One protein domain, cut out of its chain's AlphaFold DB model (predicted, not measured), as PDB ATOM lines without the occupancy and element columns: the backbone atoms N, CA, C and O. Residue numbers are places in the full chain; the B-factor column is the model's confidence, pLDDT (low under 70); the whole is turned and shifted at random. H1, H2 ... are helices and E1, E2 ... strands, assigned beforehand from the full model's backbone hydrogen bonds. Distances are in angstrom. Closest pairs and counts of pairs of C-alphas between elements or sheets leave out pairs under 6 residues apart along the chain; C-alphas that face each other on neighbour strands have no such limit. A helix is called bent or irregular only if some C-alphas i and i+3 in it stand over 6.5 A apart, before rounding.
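Overview. This is residues 30 to 98 and 117 to 162 of the 254 residues of an uncharacterized protein of Candidatus Pacearchaeota archaeon (UniProt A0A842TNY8). H2 and H3 lie side by side as one layer of a helical core, and H4 and H6, crossing each other, pack on them as a second layer. The small hairpin E1-E2 lies at one edge by H3 and H4, short H5 makes a corner after H4, and H1 lies off at one end. The printed part has 115 residues, with six named helices and two antiparallel strands in the order H1 H2 E1 E2 H3 H4 H5 H6; the class is mostly helix. It is compact, with a radius of gyration of the C-alphas of 14.8 A and spans of 46 by 33 by 24 A.

Along the chain. H1 is residues 30 to 37, from C-alpha 30 at (79.099, 81.427, 82.224). H2, residues 47 to 65, is 27.7 A long and irregular: C-alphas 48 and 51 are 7.4 A apart. E1 is residues 72 to 75, E2 78 to 80, H3 82 to 94 at 18.5 A, H4 117 to 131 at 21.0 A, and H5 133 to 137. H6, residues 141 to 158, spans 25.5 A to C-alpha 158 at (85.304, 88.987, 90.520).

Arrangement. H4, the hub, touches H6 at a steep tilt of 49 degrees, closest C-alphas Lys 123 and Ser 154, 5.2 A. With residues 118 to 121 alone it touches H3, Ile 89 to Ile 118, C-alphas 5.9 A. H4 and H5 only just touch, with 3 pairs of C-alphas within 8 A, only at the corner, Ile 129 to Leu 136, 5.8 A. H2 and H3 touch at a shallow tilt of 21 degrees, opposite ways, C-alphas of Ile 57 and Leu 86 6.3 A apart. H2 touches H6 with residues 52 to 59 alone, Ala 56 to Ile 147, C-alphas 6.5 A. Helix packing is mostly crossed. H1 and H2 are apart. In the hairpin E1 and E2, N 72 and O 80 are 2.9 A apart, within hydrogen-bond range. Every O i to N i+4 pair is within range in H1, H3, H4, H5 and H6; in H2, 13 of 15.

Size, cuts and confidence. The C-alphas farthest apart, of Lys 36 and Asn 134, are 46.1 A apart. Residues 99 to 116 are not printed; C-alphas 98 and 117 are 13.0 A apart across the cut. Of the links printed whole, none is long. Mean pLDDT of the printed part is 92.0; residue 76 is under 70.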
ATOM      1  N   PHE A  30      79.499  82.797  82.564       92.81
ATOM      2  CA  PHE A  30      79.099  81.427  82.224       92.81
ATOM      3  C   PHE A  30      77.739  81.338  81.519       92.81
ATOM      4  O   PHE A  30      77.381  80.271  81.024       92.81
ATOM      5  N   LEU A  31      76.975  82.431  81.431       92.88
ATOM      6  CA  LEU A  31      75.603  82.408  80.923       92.88
ATOM      7  C   LEU A  31      75.513  81.937  79.469       92.88
ATOM      8  O   LEU A  31      74.613  81.167  79.142       92.88
ATOM      9  N   LYS A  32      76.442  82.371  78.607       93.88
ATOM     10  CA  LYS A  32      76.468  81.969  77.191       93.88
ATOM     11  C   LYS A  32      76.620  80.453  77.052       93.88
ATOM     12  O   LYS A  32      75.859  79.827  76.318       93.88
ATOM     13  N   ASP A  33      77.558  79.866  77.793       94.06
ATOM     14  CA  ASP A  33      77.768  78.415  77.798       94.06
ATOM     15  C   ASP A  33      76.557  77.683  78.381       94.06
ATOM     16  O   ASP A  33      76.070  76.733  77.780       94.06
ATOM     17  N   VAL A  34      75.990  78.173  79.486       94.62
ATOM     18  CA  VAL A  34      74.818  77.555  80.123       94.62
ATOM     19  C   VAL A  34      73.575  77.597  79.229       94.62
ATOM     20  O   VAL A  34      72.842  76.612  79.166       94.62
ATOM     21  N   ARG A  35      73.346  78.684  78.486       94.44
ATOM     22  CA  ARG A  35      72.240  78.777  77.518       94.44
ATOM     23  C   ARG A  35      72.410  77.836  76.326       94.44
ATOM     24  O   ARG A  35      71.413  77.370  75.786       94.44
ATOM     25  N   LYS A  36      73.647  77.541  75.921       96.12
ATOM     26  CA  LYS A  36      73.930  76.631  74.801       96.12
ATOM     27  C   LYS A  36      73.947  75.166  75.241       96.12
ATOM     28  O   LYS A  36      73.334  74.305  74.621       96.12
ATOM     29  N   ASN A  37      74.653  74.883  76.329       96.25
ATOM     30  CA  ASN A  37      75.052  73.541  76.733       96.25
ATOM     31  C   ASN A  37      74.365  73.054  78.012       96.25
ATOM     32  O   ASN A  37      74.456  71.865  78.321       96.25
ATOM     33  N   GLY A  38      73.668  73.923  78.742       96.25
ATOM     34  CA  GLY A  38      73.062  73.610  80.030       96.25
ATOM     35  C   GLY A  38      74.099  73.583  81.148       96.25
ATOM     36  O   GLY A  38      75.228  74.047  80.991       96.25
ATOM     37  N   LEU A  39      73.736  73.003  82.289       96.06
ATOM     38  CA  LEU A  39      74.666  72.792  83.397       96.06
ATOM     39  C   LEU A  39      75.079  71.332  83.463       96.06
ATOM     40  O   LEU A  39      74.253  70.455  83.703       96.06
ATOM     41  N   ASN A  40      76.371  71.069  83.277       94.75
ATOM     42  CA  ASN A  40      76.922  69.723  83.324       94.75
ATOM     43  C   ASN A  40      77.865  69.567  84.529       94.75
ATOM     44  O   ASN A  40      78.977  70.089  84.483       94.75
ATOM     45  N   PRO A  41      77.487  68.792  85.562       92.12
ATOM     46  CA  PRO A  41      78.329  68.562  86.736       92.12
ATOM     47  C   PRO A  41      79.690  67.919  86.450       92.12
ATOM     48  O   PRO A  41      80.592  67.999  87.276       92.12
ATOM     49  N   ARG A  42      79.865  67.292  85.280       90.62
ATOM     50  CA  ARG A  42      81.147  66.711  84.853       90.62
ATOM     51  C   ARG A  42      82.084  67.732  84.199       90.62
ATOM     52  O   ARG A  42      83.256  67.424  84.007       90.62
ATOM     53  N   LYS A  43      81.592  68.925  83.849       90.38
ATOM     54  CA  LYS A  43      82.387  70.007  83.255       90.38
ATOM     55  C   LYS A  43      82.678  71.068  84.314       90.38
ATOM     56  O   LYS A  43      81.821  71.883  84.640       90.38
ATOM     57  N   ASN A  44      83.901  71.064  84.844       86.12
ATOM     58  CA  ASN A  44      84.345  72.104  85.769       86.12
ATOM     59  C   ASN A  44      84.661  73.397  84.981       86.12
ATOM     60  O   ASN A  44      85.537  73.350  84.112       86.12
ATOM     61  N   PRO A  45      84.017  74.543  85.282       86.25
ATOM     62  CA  PRO A  45      84.266  75.806  84.576       86.25
ATOM     63  C   PRO A  45      85.695  76.345  84.760       86.25
ATOM     64  O   PRO A  45      86.144  77.197  83.999       86.25
ATOM     65  N   PHE A  46      86.431  75.832  85.746       88.50
ATOM     66  CA  PHE A  46      87.811  76.203  86.050       88.50
ATOM     67  C   PHE A  46      88.839  75.198  85.516       88.50
ATOM     68  O   PHE A  46      90.010  75.283  85.879       88.50
ATOM     69  N   SER A  47      88.445  74.252  84.654       86.44
ATOM     70  CA  SER A  47      89.344  73.219  84.112       86.44
ATOM     71  C   SER A  47      90.627  73.800  83.501       86.44
ATOM     72  O   SER A  47      91.711  73.305  83.800       86.44
ATOM     73  N   LYS A  48      90.519  74.906  82.751       87.94
ATOM     74  CA  LYS A  48      91.659  75.619  82.143       87.94
ATOM     75  C   LYS A  48      92.646  76.197  83.166       87.94
ATOM     76  O   LYS A  48      93.833  76.284  82.883       87.94
ATOM     77  N   HIS A  49      92.172  76.569  84.355       89.44
ATOM     78  CA  HIS A  49      92.993  77.162  85.419       89.44
ATOM     79  C   HIS A  49      93.379  76.157  86.507       89.44
ATOM     80  O   HIS A  49      94.156  76.483  87.398       89.44
ATOM     81  N   LYS A  50      92.871  74.919  86.442       89.31
ATOM     82  CA  LYS A  50      93.048  73.902  87.485       89.31
ATOM     83  C   LYS A  50      94.521  73.628  87.801       89.31
ATOM     84  O   LYS A  50      94.871  73.521  88.970       89.31
ATOM     85  N   LYS A  51      95.384  73.553  86.778       91.50
ATOM     86  CA  LYS A  51      96.832  73.341  86.960       91.50
ATOM     87  C   LYS A  51      97.471  74.487  87.747       91.50
ATOM     88  O   LYS A  51      98.220  74.228  88.683       91.50
ATOM     89  N   ASP A  52      97.138  75.729  87.407       91.69
ATOM     90  CA  ASP A  52      97.671  76.911  88.088       91.69
ATOM     91  C   ASP A  52      97.128  77.026  89.517       91.69
ATOM     92  O   ASP A  52      97.900  77.258  90.442       91.69
ATOM     93  N   ILE A  53      95.827  76.782  89.727       92.88
ATOM     94  CA  ILE A  53      95.225  76.787  91.069       92.88
ATOM     95  C   ILE A  53      95.883  75.721  91.956       92.88
ATOM     96  O   ILE A  53      96.249  76.020  93.088       92.88
ATOM     97  N   ASN A  54      96.114  74.509  91.439       93.50
ATOM     98  CA  ASN A  54      96.814  73.452  92.174       93.50
ATOM     99  C   ASN A  54      98.265  73.827  92.508       93.50
ATOM    100  O   ASN A  54      98.743  73.509  93.593       93.50
ATOM    101  N   LYS A  55      98.976  74.514  91.604       93.56
ATOM    102  CA  LYS A  55     100.313  75.047  91.908       93.56
ATOM    103  C   LYS A  55     100.252  76.073  93.039       93.56
ATOM    104  O   LYS A  55     101.047  75.994  93.967       93.56
ATOM    105  N   ALA A  56      99.289  76.992  93.001       91.94
ATOM    106  CA  ALA A  56      99.127  77.990  94.052       91.94
ATOM    107  C   ALA A  56      98.733  77.394  95.404       91.94
ATOM    108  O   ALA A  56      99.211  77.885  96.418       91.94
ATOM    109  N   ILE A  57      97.929  76.325  95.429       93.50
ATOM    110  CA  ILE A  57      97.639  75.574  96.661       93.50
ATOM    111  C   ILE A  57      98.950  75.114  97.314       93.50
ATOM    112  O   ILE A  57      99.179  75.440  98.472       93.50
ATOM    113  N   LYS A  58      99.858  74.484  96.555       95.31
ATOM    114  CA  LYS A  58     101.166  74.041  97.078       95.31
ATOM    115  C   LYS A  58     102.022  75.201  97.599       95.31
ATOM    116  O   LYS A  58     102.634  75.092  98.658       95.31
ATOM    117  N   ILE A  59     102.040  76.325  96.877       94.88
ATOM    118  CA  ILE A  59     102.741  77.546  97.309       94.88
ATOM    119  C   ILE A  59     102.172  78.042  98.647       94.88
ATOM    120  O   ILE A  59     102.919  78.356  99.569       94.88
ATOM    121  N   LEU A  60     100.846  78.084  98.773       93.31
ATOM    122  CA  LEU A  60     100.152  78.544  99.973       93.31
ATOM    123  C   LEU A  60     100.351  77.609 101.170       93.31
ATOM    124  O   LEU A  60     100.488  78.094 102.288       93.31
ATOM    125  N   GLU A  61     100.409  76.294 100.952       93.81
ATOM    126  CA  GLU A  61     100.755  75.319 101.994       93.81
ATOM    127  C   GLU A  61     102.178  75.537 102.514       93.81
ATOM    128  O   GLU A  61     102.384  75.582 103.727       93.81
ATOM    129  N   LYS A  62     103.148  75.736 101.610       94.75
ATOM    130  CA  LYS A  62     104.538  76.068 101.963       94.75
ATOM    131  C   LYS A  62     104.611  77.368 102.767       94.75
ATOM    132  O   LYS A  62     105.221  77.397 103.830       94.75
ATOM    133  N   LEU A  63     103.961  78.433 102.297       93.44
ATOM    134  CA  LEU A  63     103.942  79.716 103.003       93.44
ATOM    135  C   LEU A  63     103.262  79.612 104.372       93.44
ATOM    136  O   LEU A  63     103.728  80.230 105.327       93.44
ATOM    137  N   HIS A  64     102.187  78.828 104.488       93.19
ATOM    138  CA  HIS A  64     101.493  78.627 105.758       93.19
ATOM    139  C   HIS A  64     102.384  77.947 106.803       93.19
ATOM    140  O   HIS A  64     102.425  78.409 107.942       93.19
ATOM    141  N   LYS A  65     103.152  76.920 106.406       93.50
ATOM    142  CA  LYS A  65     104.174  76.297 107.270       93.50
ATOM    143  C   LYS A  65     105.220  77.309 107.754       93.50
ATOM    144  O   LYS A  65     105.707  77.185 108.868       93.50
ATOM    145  N   ASN A  66     105.474  78.351 106.964       92.44
ATOM    146  CA  ASN A  66     106.387  79.450 107.288       92.44
ATOM    147  C   ASN A  66     105.685  80.654 107.951       92.44
ATOM    148  O   ASN A  66     106.175  81.782 107.870       92.44
ATOM    149  N   GLY A  67     104.517  80.447 108.566       93.88
ATOM    150  CA  GLY A  67     103.824  81.457 109.369       93.88
ATOM    151  C   GLY A  67     102.819  82.338 108.619       93.88
ATOM    152  O   GLY A  67     102.210  83.212 109.236       93.88
ATOM    153  N   PHE A  68     102.584  82.126 107.318       94.12
ATOM    154  CA  PHE A  68     101.565  82.888 106.587       94.12
ATOM    155  C   PHE A  68     100.152  82.582 107.105       94.12
ATOM    156  O   PHE A  68      99.701  81.429 107.147       94.12
ATOM    157  N   LYS A  69      99.418  83.644 107.451       93.81
ATOM    158  CA  LYS A  69      98.026  83.594 107.906       93.81
ATOM    159  C   LYS A  69      97.176  84.529 107.049       93.81
ATOM    160  O   LYS A  69      97.521  85.684 106.836       93.81
ATOM    161  N   ALA A  70      96.039  84.024 106.581       92.94
ATOM    162  CA  ALA A  70      95.071  84.797 105.803       92.94
ATOM    163  C   ALA A  70      93.646  84.262 106.025       92.94
ATOM    164  O   ALA A  70      93.037  83.725 105.092       92.94
ATOM    165  N   PRO A  71      93.102  84.356 107.254       92.00
ATOM    166  CA  PRO A  71      91.765  83.854 107.542       92.00
ATOM    167  C   PRO A  71      90.713  84.549 106.669       92.00
ATOM    168  O   PRO A  71      90.846  85.722 106.314       92.00
ATOM    169  N   ARG A  72      89.654  83.820 106.307       88.75
ATOM    170  CA  ARG A  72      88.577  84.330 105.448       88.75
ATOM    171  C   ARG A  72      87.212  83.906 105.964       88.75
ATOM    172  O   ARG A  72      86.971  82.727 106.222       88.75
ATOM    173  N   LYS A  73      86.271  84.850 106.013       83.25
ATOM    174  CA  LYS A  73      84.847  84.545 106.197       83.25
ATOM    175  C   LYS A  73      84.283  83.935 104.909       83.25
ATOM    176  O   LYS A  73      84.188  84.619 103.892       83.25
ATOM    177  N   ILE A  74      83.923  82.652 104.939       77.56
ATOM    178  CA  ILE A  74      83.430  81.921 103.752       77.56
ATOM    179  C   ILE A  74      81.911  81.695 103.757       77.56
ATOM    180  O   ILE A  74      81.323  81.384 102.723       77.56
ATOM    181  N   ALA A  75      81.274  81.843 104.920       71.56
ATOM    182  CA  ALA A  75      79.833  81.733 105.117       71.56
ATOM    183  C   ALA A  75      79.411  82.560 106.351       71.56
ATOM    184  O   ALA A  75      80.273  82.937 107.154       71.56
ATOM    185  N   PRO A  76      78.107  82.840 106.543       68.31
ATOM    186  CA  PRO A  76      77.622  83.495 107.757       68.31
ATOM    187  C   PRO A  76      78.094  82.741 109.010       68.31
ATOM    188  O   PRO A  76      77.897  81.527 109.101       68.31
ATOM    189  N   GLY A  77      78.767  83.456 109.917       73.75
ATOM    190  CA  GLY A  77      79.326  82.912 111.161       73.75
ATOM    191  C   GLY A  77      80.521  81.959 111.011       73.75
ATOM    192  O   GLY A  77      80.859  81.287 111.975       73.75
ATOM    193  N   LYS A  78      81.151  81.839 109.828       80.06
ATOM    194  CA  LYS A  78      82.267  80.895 109.613       80.06
ATOM    195  C   LYS A  78      83.505  81.563 109.025       80.06
ATOM    196  O   LYS A  78      83.489  81.981 107.863       80.06
ATOM    197  N   ILE A  79      84.579  81.582 109.813       87.19
ATOM    198  CA  ILE A  79      85.922  82.022 109.422       87.19
ATOM    199  C   ILE A  79      86.813  80.789 109.296       87.19
ATOM    200  O   ILE A  79      86.867  79.966 110.207       87.19
ATOM    201  N   PHE A  80      87.453  80.624 108.141       90.75
ATOM    202  CA  PHE A  80      88.359  79.512 107.859       90.75
ATOM    203  C   PHE A  80      89.797  80.026 107.786       90.75
ATOM    204  O   PHE A  80      90.037  81.110 107.253       90.75
ATOM    205  N   ASP A  81      90.733  79.239 108.311       93.38
ATOM    206  CA  ASP A  81      92.174  79.417 108.125       93.38
ATOM    207  C   ASP A  81      92.619  78.969 106.719       93.38
ATOM    208  O   ASP A  81      91.825  78.448 105.928       93.38
ATOM    209  N   VAL A  82      93.899  79.181 106.396       93.12
ATOM    210  CA  VAL A  82      94.463  78.818 105.087       93.12
ATOM    211  C   VAL A  82      94.261  77.323 104.785       93.12
ATOM    212  O   VAL A  82      93.635  77.042 103.760       93.12
ATOM    213  N   PRO A  83      94.652  76.361 105.648       93.69
ATOM    214  CA  PRO A  83      94.445  74.935 105.375       93.69
ATOM    215  C   PRO A  83      92.994  74.563 105.057       93.69
ATOM    216  O   PRO A  83      92.734  73.834 104.098       93.69
ATOM    217  N   LYS A  84      92.021  75.080 105.818       92.06
ATOM    218  CA  LYS A  84      90.600  74.806 105.564       92.06
ATOM    219  C   LYS A  84      90.128  75.428 104.252       92.06
ATOM    220  O   LYS A  84      89.344  74.793 103.544       92.06
ATOM    221  N   ILE A  85      90.588  76.632 103.898       92.75
ATOM    222  CA  ILE A  85      90.262  77.252 102.603       92.75
ATOM    223  C   ILE A  85      90.808  76.397 101.454       92.75
ATOM    224  O   ILE A  85      90.069  76.115 100.509       92.75
ATOM    225  N   LEU A  86      92.067  75.958 101.541       93.56
ATOM    226  CA  LEU A  86      92.711  75.147 100.506       93.56
ATOM    227  C   LEU A  86      91.989  73.809 100.307       93.56
ATOM    228  O   LEU A  86      91.604  73.495  99.181       93.56
ATOM    229  N   LYS A  87      91.673  73.095 101.397       91.88
ATOM    230  CA  LYS A  87      90.892  71.843 101.353       91.88
ATOM    231  C   LYS A  87      89.540  72.019 100.658       91.88
ATOM    232  O   LYS A  87      89.123  71.163  99.877       91.88
ATOM    233  N   VAL A  88      88.843  73.129 100.916       88.75
ATOM    234  CA  VAL A  88      87.569  73.433 100.243       88.75
ATOM    235  C   VAL A  88      87.778  73.657  98.745       88.75
ATOM    236  O   VAL A  88      87.034  73.084  97.953       88.75
ATOM    237  N   ILE A  89      88.789  74.435  98.344       91.69
ATOM    238  CA  ILE A  89      89.092  74.671  96.923       91.69
ATOM    239  C   ILE A  89      89.392  73.347  96.214       91.69
ATOM    240  O   ILE A  89      88.819  73.075  95.160       91.69
ATOM    241  N   GLU A  90      90.255  72.508  96.784       91.50
ATOM    242  CA  GLU A  90      90.616  71.217  96.197       91.50
ATOM    243  C   GLU A  90      89.412  70.300  96.015       91.50
ATOM    244  O   GLU A  90      89.224  69.710  94.943       91.50
ATOM    245  N   ARG A  91      88.583  70.191  97.057       89.25
ATOM    246  CA  ARG A  91      87.349  69.411  97.013       89.25
ATOM    247  C   ARG A  91      86.427  69.933  95.919       89.25
ATOM    248  O   ARG A  91      85.963  69.147  95.097       89.25
ATOM    249  N   ASP A  92      86.193  71.239  95.869       88.06
ATOM    250  CA  ASP A  92      85.273  71.851  94.912       88.06
ATOM    251  C   ASP A  92      85.806  71.751  93.465       88.06
ATOM    252  O   ASP A  92      85.025  71.585  92.530       88.06
ATOM    253  N   LEU A  93      87.132  71.749  93.259       89.81
ATOM    254  CA  LEU A  93      87.753  71.499  91.950       89.81
ATOM    255  C   LEU A  93      87.608  70.047  91.466       89.81
ATOM    256  O   LEU A  93      87.610  69.795  90.253       89.81
ATOM    257  N   LYS A  94      87.529  69.090  92.395       88.69
ATOM    258  CA  LYS A  94      87.331  67.657  92.119       88.69
ATOM    259  C   LYS A  94      85.847  67.272  92.069       88.69
ATOM    260  O   LYS A  94      85.516  66.237  91.492       88.69
ATOM    261  N   ASN A  95      84.967  68.088  92.651       85.62
ATOM    262  CA  ASN A  95      83.550  67.783  92.781       85.62
ATOM    263  C   ASN A  95      82.881  67.668  91.402       85.62
ATOM    264  O   ASN A  95      82.936  68.582  90.582       85.62
ATOM    265  N   LYS A  96      82.217  66.533  91.160       89.50
ATOM    266  CA  LYS A  96      81.437  66.259  89.940       89.50
ATOM    267  C   LYS A  96      79.945  66.527  90.160       89.50
ATOM    268  O   LYS A  96      79.092  65.805  89.641       89.50
ATOM    269  N   ARG A  97      79.630  67.501  91.017       90.94
ATOM    270  CA  ARG A  97      78.272  67.851  91.443       90.94
ATOM    271  C   ARG A  97      78.091  69.363  91.393       90.94
ATOM    272  O   ARG A  97      79.047  70.114  91.567       90.94
ATOM    273  N   ILE A  98      76.859  69.801  91.156       92.12
ATOM    274  CA  ILE A  98      76.486  71.220  91.162       92.12
ATOM    275  C   ILE A  98      75.468  71.449  92.268       92.12
ATOM    276  O   ILE A  98      74.389  70.860  92.251       92.12
ATOM    277  N   ALA A 117      82.802  81.167  94.939       87.94
ATOM    278  CA  ALA A 117      83.589  80.859  96.136       87.94
ATOM    279  C   ALA A 117      85.081  80.601  95.856       87.94
ATOM    280  O   ALA A 117      85.920  81.156  96.564       87.94
ATOM    281  N   ILE A 118      85.409  79.813  94.821       91.50
ATOM    282  CA  ILE A 118      86.802  79.519  94.436       91.50
ATOM    283  C   ILE A 118      87.522  80.808  94.037       91.50
ATOM    284  O   ILE A 118      88.581  81.101  94.583       91.50
ATOM    285  N   VAL A 119      86.932  81.602  93.138       93.50
ATOM    286  CA  VAL A 119      87.516  82.870  92.671       93.50
ATOM    287  C   VAL A 119      87.764  83.812  93.844       93.50
ATOM    288  O   VAL A 119      88.861  84.343  93.978       93.50
ATOM    289  N   ALA A 120      86.780  83.974  94.730       92.44
ATOM    290  CA  ALA A 120      86.906  84.856  95.880       92.44
ATOM    291  C   ALA A 120      87.970  84.374  96.887       92.44
ATOM    292  O   ALA A 120      88.684  85.199  97.452       92.44
ATOM    293  N   SER A 121      88.106  83.060  97.103       93.88
ATOM    294  CA  SER A 121      89.178  82.505  97.940       93.88
ATOM    295  C   SER A 121      90.555  82.689  97.305       93.88
ATOM    296  O   SER A 121      91.475  83.111  97.998       93.88
ATOM    297  N   VAL A 122      90.695  82.424  96.001       94.44
ATOM    298  CA  VAL A 122      91.955  82.644  95.274       94.44
ATOM    299  C   VAL A 122      92.349  84.114  95.354       94.44
ATOM    300  O   VAL A 122      93.445  84.401  95.817       94.44
ATOM    301  N   LYS A 123      91.434  85.038  95.023       95.50
ATOM    302  CA  LYS A 123      91.664  86.489  95.096       95.50
ATOM    303  C   LYS A 123      92.148  86.924  96.474       95.50
ATOM    304  O   LYS A 123      93.110  87.681  96.563       95.50
ATOM    305  N   HIS A 124      91.475  86.462  97.531       95.19
ATOM    306  CA  HIS A 124      91.833  86.768  98.919       95.19
ATOM    307  C   HIS A 124      93.261  86.322  99.229       95.19
ATOM    308  O   HIS A 124      94.092  87.145  99.596       95.19
ATOM    309  N   LEU A 125      93.563  85.044  99.000       95.44
ATOM    310  CA  LEU A 125      94.856  84.449  99.333       95.44
ATOM    311  C   LEU A 125      96.002  85.074  98.529       95.44
ATOM    312  O   LEU A 125      97.016  85.461  99.107       95.44
ATOM    313  N   THR A 126      95.835  85.242  97.214       95.88
ATOM    314  CA  THR A 126      96.872  85.852  96.370       95.88
ATOM    315  C   THR A 126      97.062  87.332  96.681       95.88
ATOM    316  O   THR A 126      98.195  87.804  96.694       95.88
ATOM    317  N   SER A 127      95.988  88.071  96.985       96.56
ATOM    318  CA  SER A 127      96.099  89.474  97.403       96.56
ATOM    319  C   SER A 127      96.808  89.612  98.750       96.56
ATOM    320  O   SER A 127      97.609  90.526  98.907       96.56
ATOM    321  N   SER A 128      96.546  88.716  99.707       95.69
ATOM    322  CA  SER A 128      97.229  88.709 101.005       95.69
ATOM    323  C   SER A 128      98.729  88.449 100.873       95.69
ATOM    324  O   SER A 128      99.499  89.105 101.565       95.69
ATOM    325  N   ILE A 129      99.151  87.560  99.964       94.75
ATOM    326  CA  ILE A 129     100.578  87.367  99.659       94.75
ATOM    327  C   ILE A 129     101.167  88.645  99.059       94.75
ATOM    328  O   ILE A 129     102.173  89.134  99.544       94.75
ATOM    329  N   ILE A 130     100.532  89.216  98.031       94.94
ATOM    330  CA  ILE A 130     101.070  90.392  97.321       94.94
ATOM    331  C   ILE A 130     101.189  91.614  98.241       94.94
ATOM    332  O   ILE A 130     102.134  92.386  98.118       94.94
ATOM    333  N   LYS A 131     100.241  91.796  99.168       95.75
ATOM    334  CA  LYS A 131     100.289  92.881 100.157       95.75
ATOM    335  C   LYS A 131     101.410  92.703 101.181       95.75
ATOM    336  O   LYS A 131     101.865  93.693 101.738       95.75
ATOM    337  N   ASN A 132     101.841  91.470 101.436       92.81
ATOM    338  CA  ASN A 132     102.928  91.175 102.356       92.81
ATOM    339  C   ASN A 132     104.198  90.833 101.562       92.81
ATOM    340  O   ASN A 132     104.467  89.665 101.271       92.81
ATOM    341  N   LYS A 133     104.964  91.874 101.205       89.00
ATOM    342  CA  LYS A 133     106.173  91.763 100.371       89.00
ATOM    343  C   LYS A 133     107.150  90.701 100.887       89.00
ATOM    344  O   LYS A 133     107.608  89.889 100.092       89.00
ATOM    345  N   ASN A 134     107.317  90.582 102.207       92.38
ATOM    346  CA  ASN A 134     108.191  89.580 102.828       92.38
ATOM    347  C   ASN A 134     107.814  88.136 102.452       92.38
ATOM    348  O   ASN A 134     108.688  87.287 102.293       92.38
ATOM    349  N   PHE A 135     106.521  87.813 102.321       93.31
ATOM    350  CA  PHE A 135     106.109  86.484 101.855       93.31
ATOM    351  C   PHE A 135     106.242  86.327 100.342       93.31
ATOM    352  O   PHE A 135     106.536  85.224  99.887       93.31
ATOM    353  N   LEU A 136     106.025  87.394  99.568       92.62
ATOM    354  CA  LEU A 136     106.178  87.371  98.112       92.62
ATOM    355  C   LEU A 136     107.646  87.175  97.698       92.62
ATOM    356  O   LEU A 136     107.917  86.384  96.800       92.62
ATOM    357  N   GLU A 137     108.581  87.838  98.373       93.69
ATOM    358  CA  GLU A 137     110.027  87.765  98.112       93.69
ATOM    359  C   GLU A 137     110.622  86.394  98.465       93.69
ATOM    360  O   GLU A 137     111.559  85.939  97.816       93.69
ATOM    361  N   LYS A 138     110.012  85.668  99.414       93.19
ATOM    362  CA  LYS A 138     110.358  84.269  99.740       93.19
ATOM    363  C   LYS A 138     109.967  83.260  98.649       93.19
ATOM    364  O   LYS A 138     110.271  82.071  98.773       93.19
ATOM    365  N   LEU A 139     109.242  83.690  97.617       95.31
ATOM    366  CA  LEU A 139     108.856  82.852  96.485       95.31
ATOM    367  C   LEU A 139     109.865  82.979  95.345       95.31
ATOM    368  O   LEU A 139     110.324  84.073  95.023       95.31
ATOM    369  N   SER A 140     110.129  81.876  94.647       96.62
ATOM    370  CA  SER A 140     110.874  81.900  93.384       96.62
ATOM    371  C   SER A 140     110.146  82.736  92.321       96.62
ATOM    372  O   SER A 140     108.918  82.861  92.338       96.62
ATOM    373  N   LYS A 141     110.873  83.238  91.310       96.56
ATOM    374  CA  LYS A 141     110.287  84.020  90.196       96.56
ATOM    375  C   LYS A 141     109.099  83.305  89.520       96.56
ATOM    376  O   LYS A 141     108.105  83.934  89.160       96.56
ATOM    377  N   SER A 142     109.166  81.977  89.387       96.06
ATOM    378  CA  SER A 142     108.088  81.151  88.813       96.06
ATOM    379  C   SER A 142     106.845  81.070  89.716       96.06
ATOM    380  O   SER A 142     105.705  81.172  89.244       96.06
ATOM    381  N   GLU A 143     107.044  80.935  91.030       96.62
ATOM    382  CA  GLU A 143     105.965  80.956  92.022       96.62
ATOM    383  C   GLU A 143     105.302  82.341  92.078       96.62
ATOM    384  O   GLU A 143     104.074  82.428  91.996       96.62
ATOM    385  N   GLN A 144     106.093  83.420  92.099       96.25
ATOM    386  CA  GLN A 144     105.590  84.798  92.033       96.25
ATOM    387  C   GLN A 144     104.735  85.018  90.779       96.25
ATOM    388  O   GLN A 144     103.597  85.482  90.877       96.25
ATOM    389  N   LYS A 145     105.220  84.594  89.601       96.25
ATOM    390  CA  LYS A 145     104.460  84.664  88.341       96.25
ATOM    391  C   LYS A 145     103.124  83.921  88.435       96.25
ATOM    392  O   LYS A 145     102.110  84.414  87.941       96.25
ATOM    393  N   THR A 146     103.095  82.763  89.097       96.19
ATOM    394  CA  THR A 146     101.862  81.988  89.320       96.19
ATOM    395  C   THR A 146     100.870  82.746  90.211       96.19
ATOM    396  O   THR A 146      99.691  82.853  89.858       96.19
ATOM    397  N   ILE A 147     101.336  83.318  91.328       96.62
ATOM    398  CA  ILE A 147     100.509  84.110  92.253       96.62
ATOM    399  C   ILE A 147      99.945  85.355  91.562       96.62
ATOM    400  O   ILE A 147      98.737  85.597  91.628       96.62
ATOM    401  N   LEU A 148     100.779  86.110  90.843       96.25
ATOM    402  CA  LEU A 148     100.362  87.312  90.116       96.25
ATOM    403  C   LEU A 148      99.337  86.989  89.019       96.25
ATOM    404  O   LEU A 148      98.300  87.654  88.927       96.25
ATOM    405  N   LYS A 149      99.569  85.922  88.239       95.75
ATOM    406  CA  LYS A 149      98.641  85.447  87.200       95.75
ATOM    407  C   LYS A 149      97.264  85.117  87.779       95.75
ATOM    408  O   LYS A 149      96.249  85.562  87.245       95.75
ATOM    409  N   LEU A 150      97.212  84.357  88.874       95.31
ATOM    410  CA  LEU A 150      95.948  83.986  89.520       95.31
ATOM    411  C   LEU A 150      95.261  85.168  90.201       95.31
ATOM    412  O   LEU A 150      94.031  85.243  90.185       95.31
ATOM    413  N   ASN A 151      96.021  86.110  90.758       96.44
ATOM    414  CA  ASN A 151      95.461  87.335  91.314       96.44
ATOM    415  C   ASN A 151      94.774  88.175  90.232       96.44
ATOM    416  O   ASN A 151      93.635  88.597  90.408       96.44
ATOM    417  N   SER A 152      95.439  88.369  89.091       96.44
ATOM    418  CA  SER A 152      94.873  89.089  87.945       96.44
ATOM    419  C   SER A 152      93.620  88.391  87.404       96.44
ATOM    420  O   SER A 152      92.552  88.999  87.302       96.44
ATOM    421  N   TRP A 153      93.704  87.077  87.168       94.81
ATOM    422  CA  TRP A 153      92.565  86.268  86.731       94.81
ATOM    423  C   TRP A 153      91.374  86.358  87.696       94.81
ATOM    424  O   TRP A 153      90.238  86.577  87.272       94.81
ATOM    425  N   SER A 154      91.623  86.202  88.996       95.31
ATOM    426  CA  SER A 154      90.557  86.199  89.997       95.31
ATOM    427  C   SER A 154      89.930  87.581  90.185       95.31
ATOM    428  O   SER A 154      88.717  87.656  90.364       95.31
ATOM    429  N   LYS A 155      90.699  88.673  90.057       95.50
ATOM    430  CA  LYS A 155      90.158  90.041  89.985       95.50
ATOM    431  C   LYS A 155      89.206  90.195  88.797       95.50
ATOM    432  O   LYS A 155      88.030  90.454  89.030       95.50
ATOM    433  N   LYS A 156      89.658  89.869  87.579       93.75
ATOM    434  CA  LYS A 156      88.831  89.931  86.357       93.75
ATOM    435  C   LYS A 156      87.536  89.118  86.475       93.75
ATOM    436  O   LYS A 156      86.477  89.551  86.027       93.75
ATOM    437  N   MET A 157      87.605  87.934  87.086       92.62
ATOM    438  CA  MET A 157      86.432  87.092  87.345       92.62
ATOM    439  C   MET A 157      85.513  87.664  88.435       92.62
ATOM    440  O   MET A 157      84.297  87.518  88.339       92.62
ATOM    441  N   SER A 158      86.067  88.299  89.471       92.19
ATOM    442  CA  SER A 158      85.304  88.987  90.520       92.19
ATOM    443  C   SER A 158      84.679  90.306  90.065       92.19
ATOM    444  O   SER A 158      83.800  90.804  90.758       92.19
ATOM    445  N   ASP A 159      85.085  90.875  88.936       91.12
ATOM    446  CA  ASP A 159      84.421  92.063  88.382       91.12
ATOM    447  C   ASP A 159      83.109  91.695  87.675       91.12
ATOM    448  O   ASP A 159      82.220  92.526  87.493       91.12
ATOM    449  N   GLN A 160      82.936  90.411  87.350       89.44
ATOM    450  CA  GLN A 160      81.709  89.893  86.763       89.44
ATOM    451  C   GLN A 160      80.581  89.874  87.798       89.44
ATOM    452  O   GLN A 160      80.709  89.301  88.887       89.44
ATOM    453  N   LYS A 161      79.430  90.444  87.424       90.38
ATOM    454  CA  LYS A 161      78.187  90.292  88.187       90.38
ATOM    455  C   LYS A 161      77.795  88.810  88.250       90.38
ATOM    456  O   LYS A 161      78.024  88.043  87.309       90.38
ATOM    457  N   SER A 162      77.186  88.410  89.359       92.31
ATOM    458  CA  SER A 162      76.517  87.113  89.458       92.31
ATOM    459  C   SER A 162      75.041  87.289  89.149       92.31
ATOM    460  O   SER A 162      74.447  88.304  89.496       92.31
TER     461      SER A 162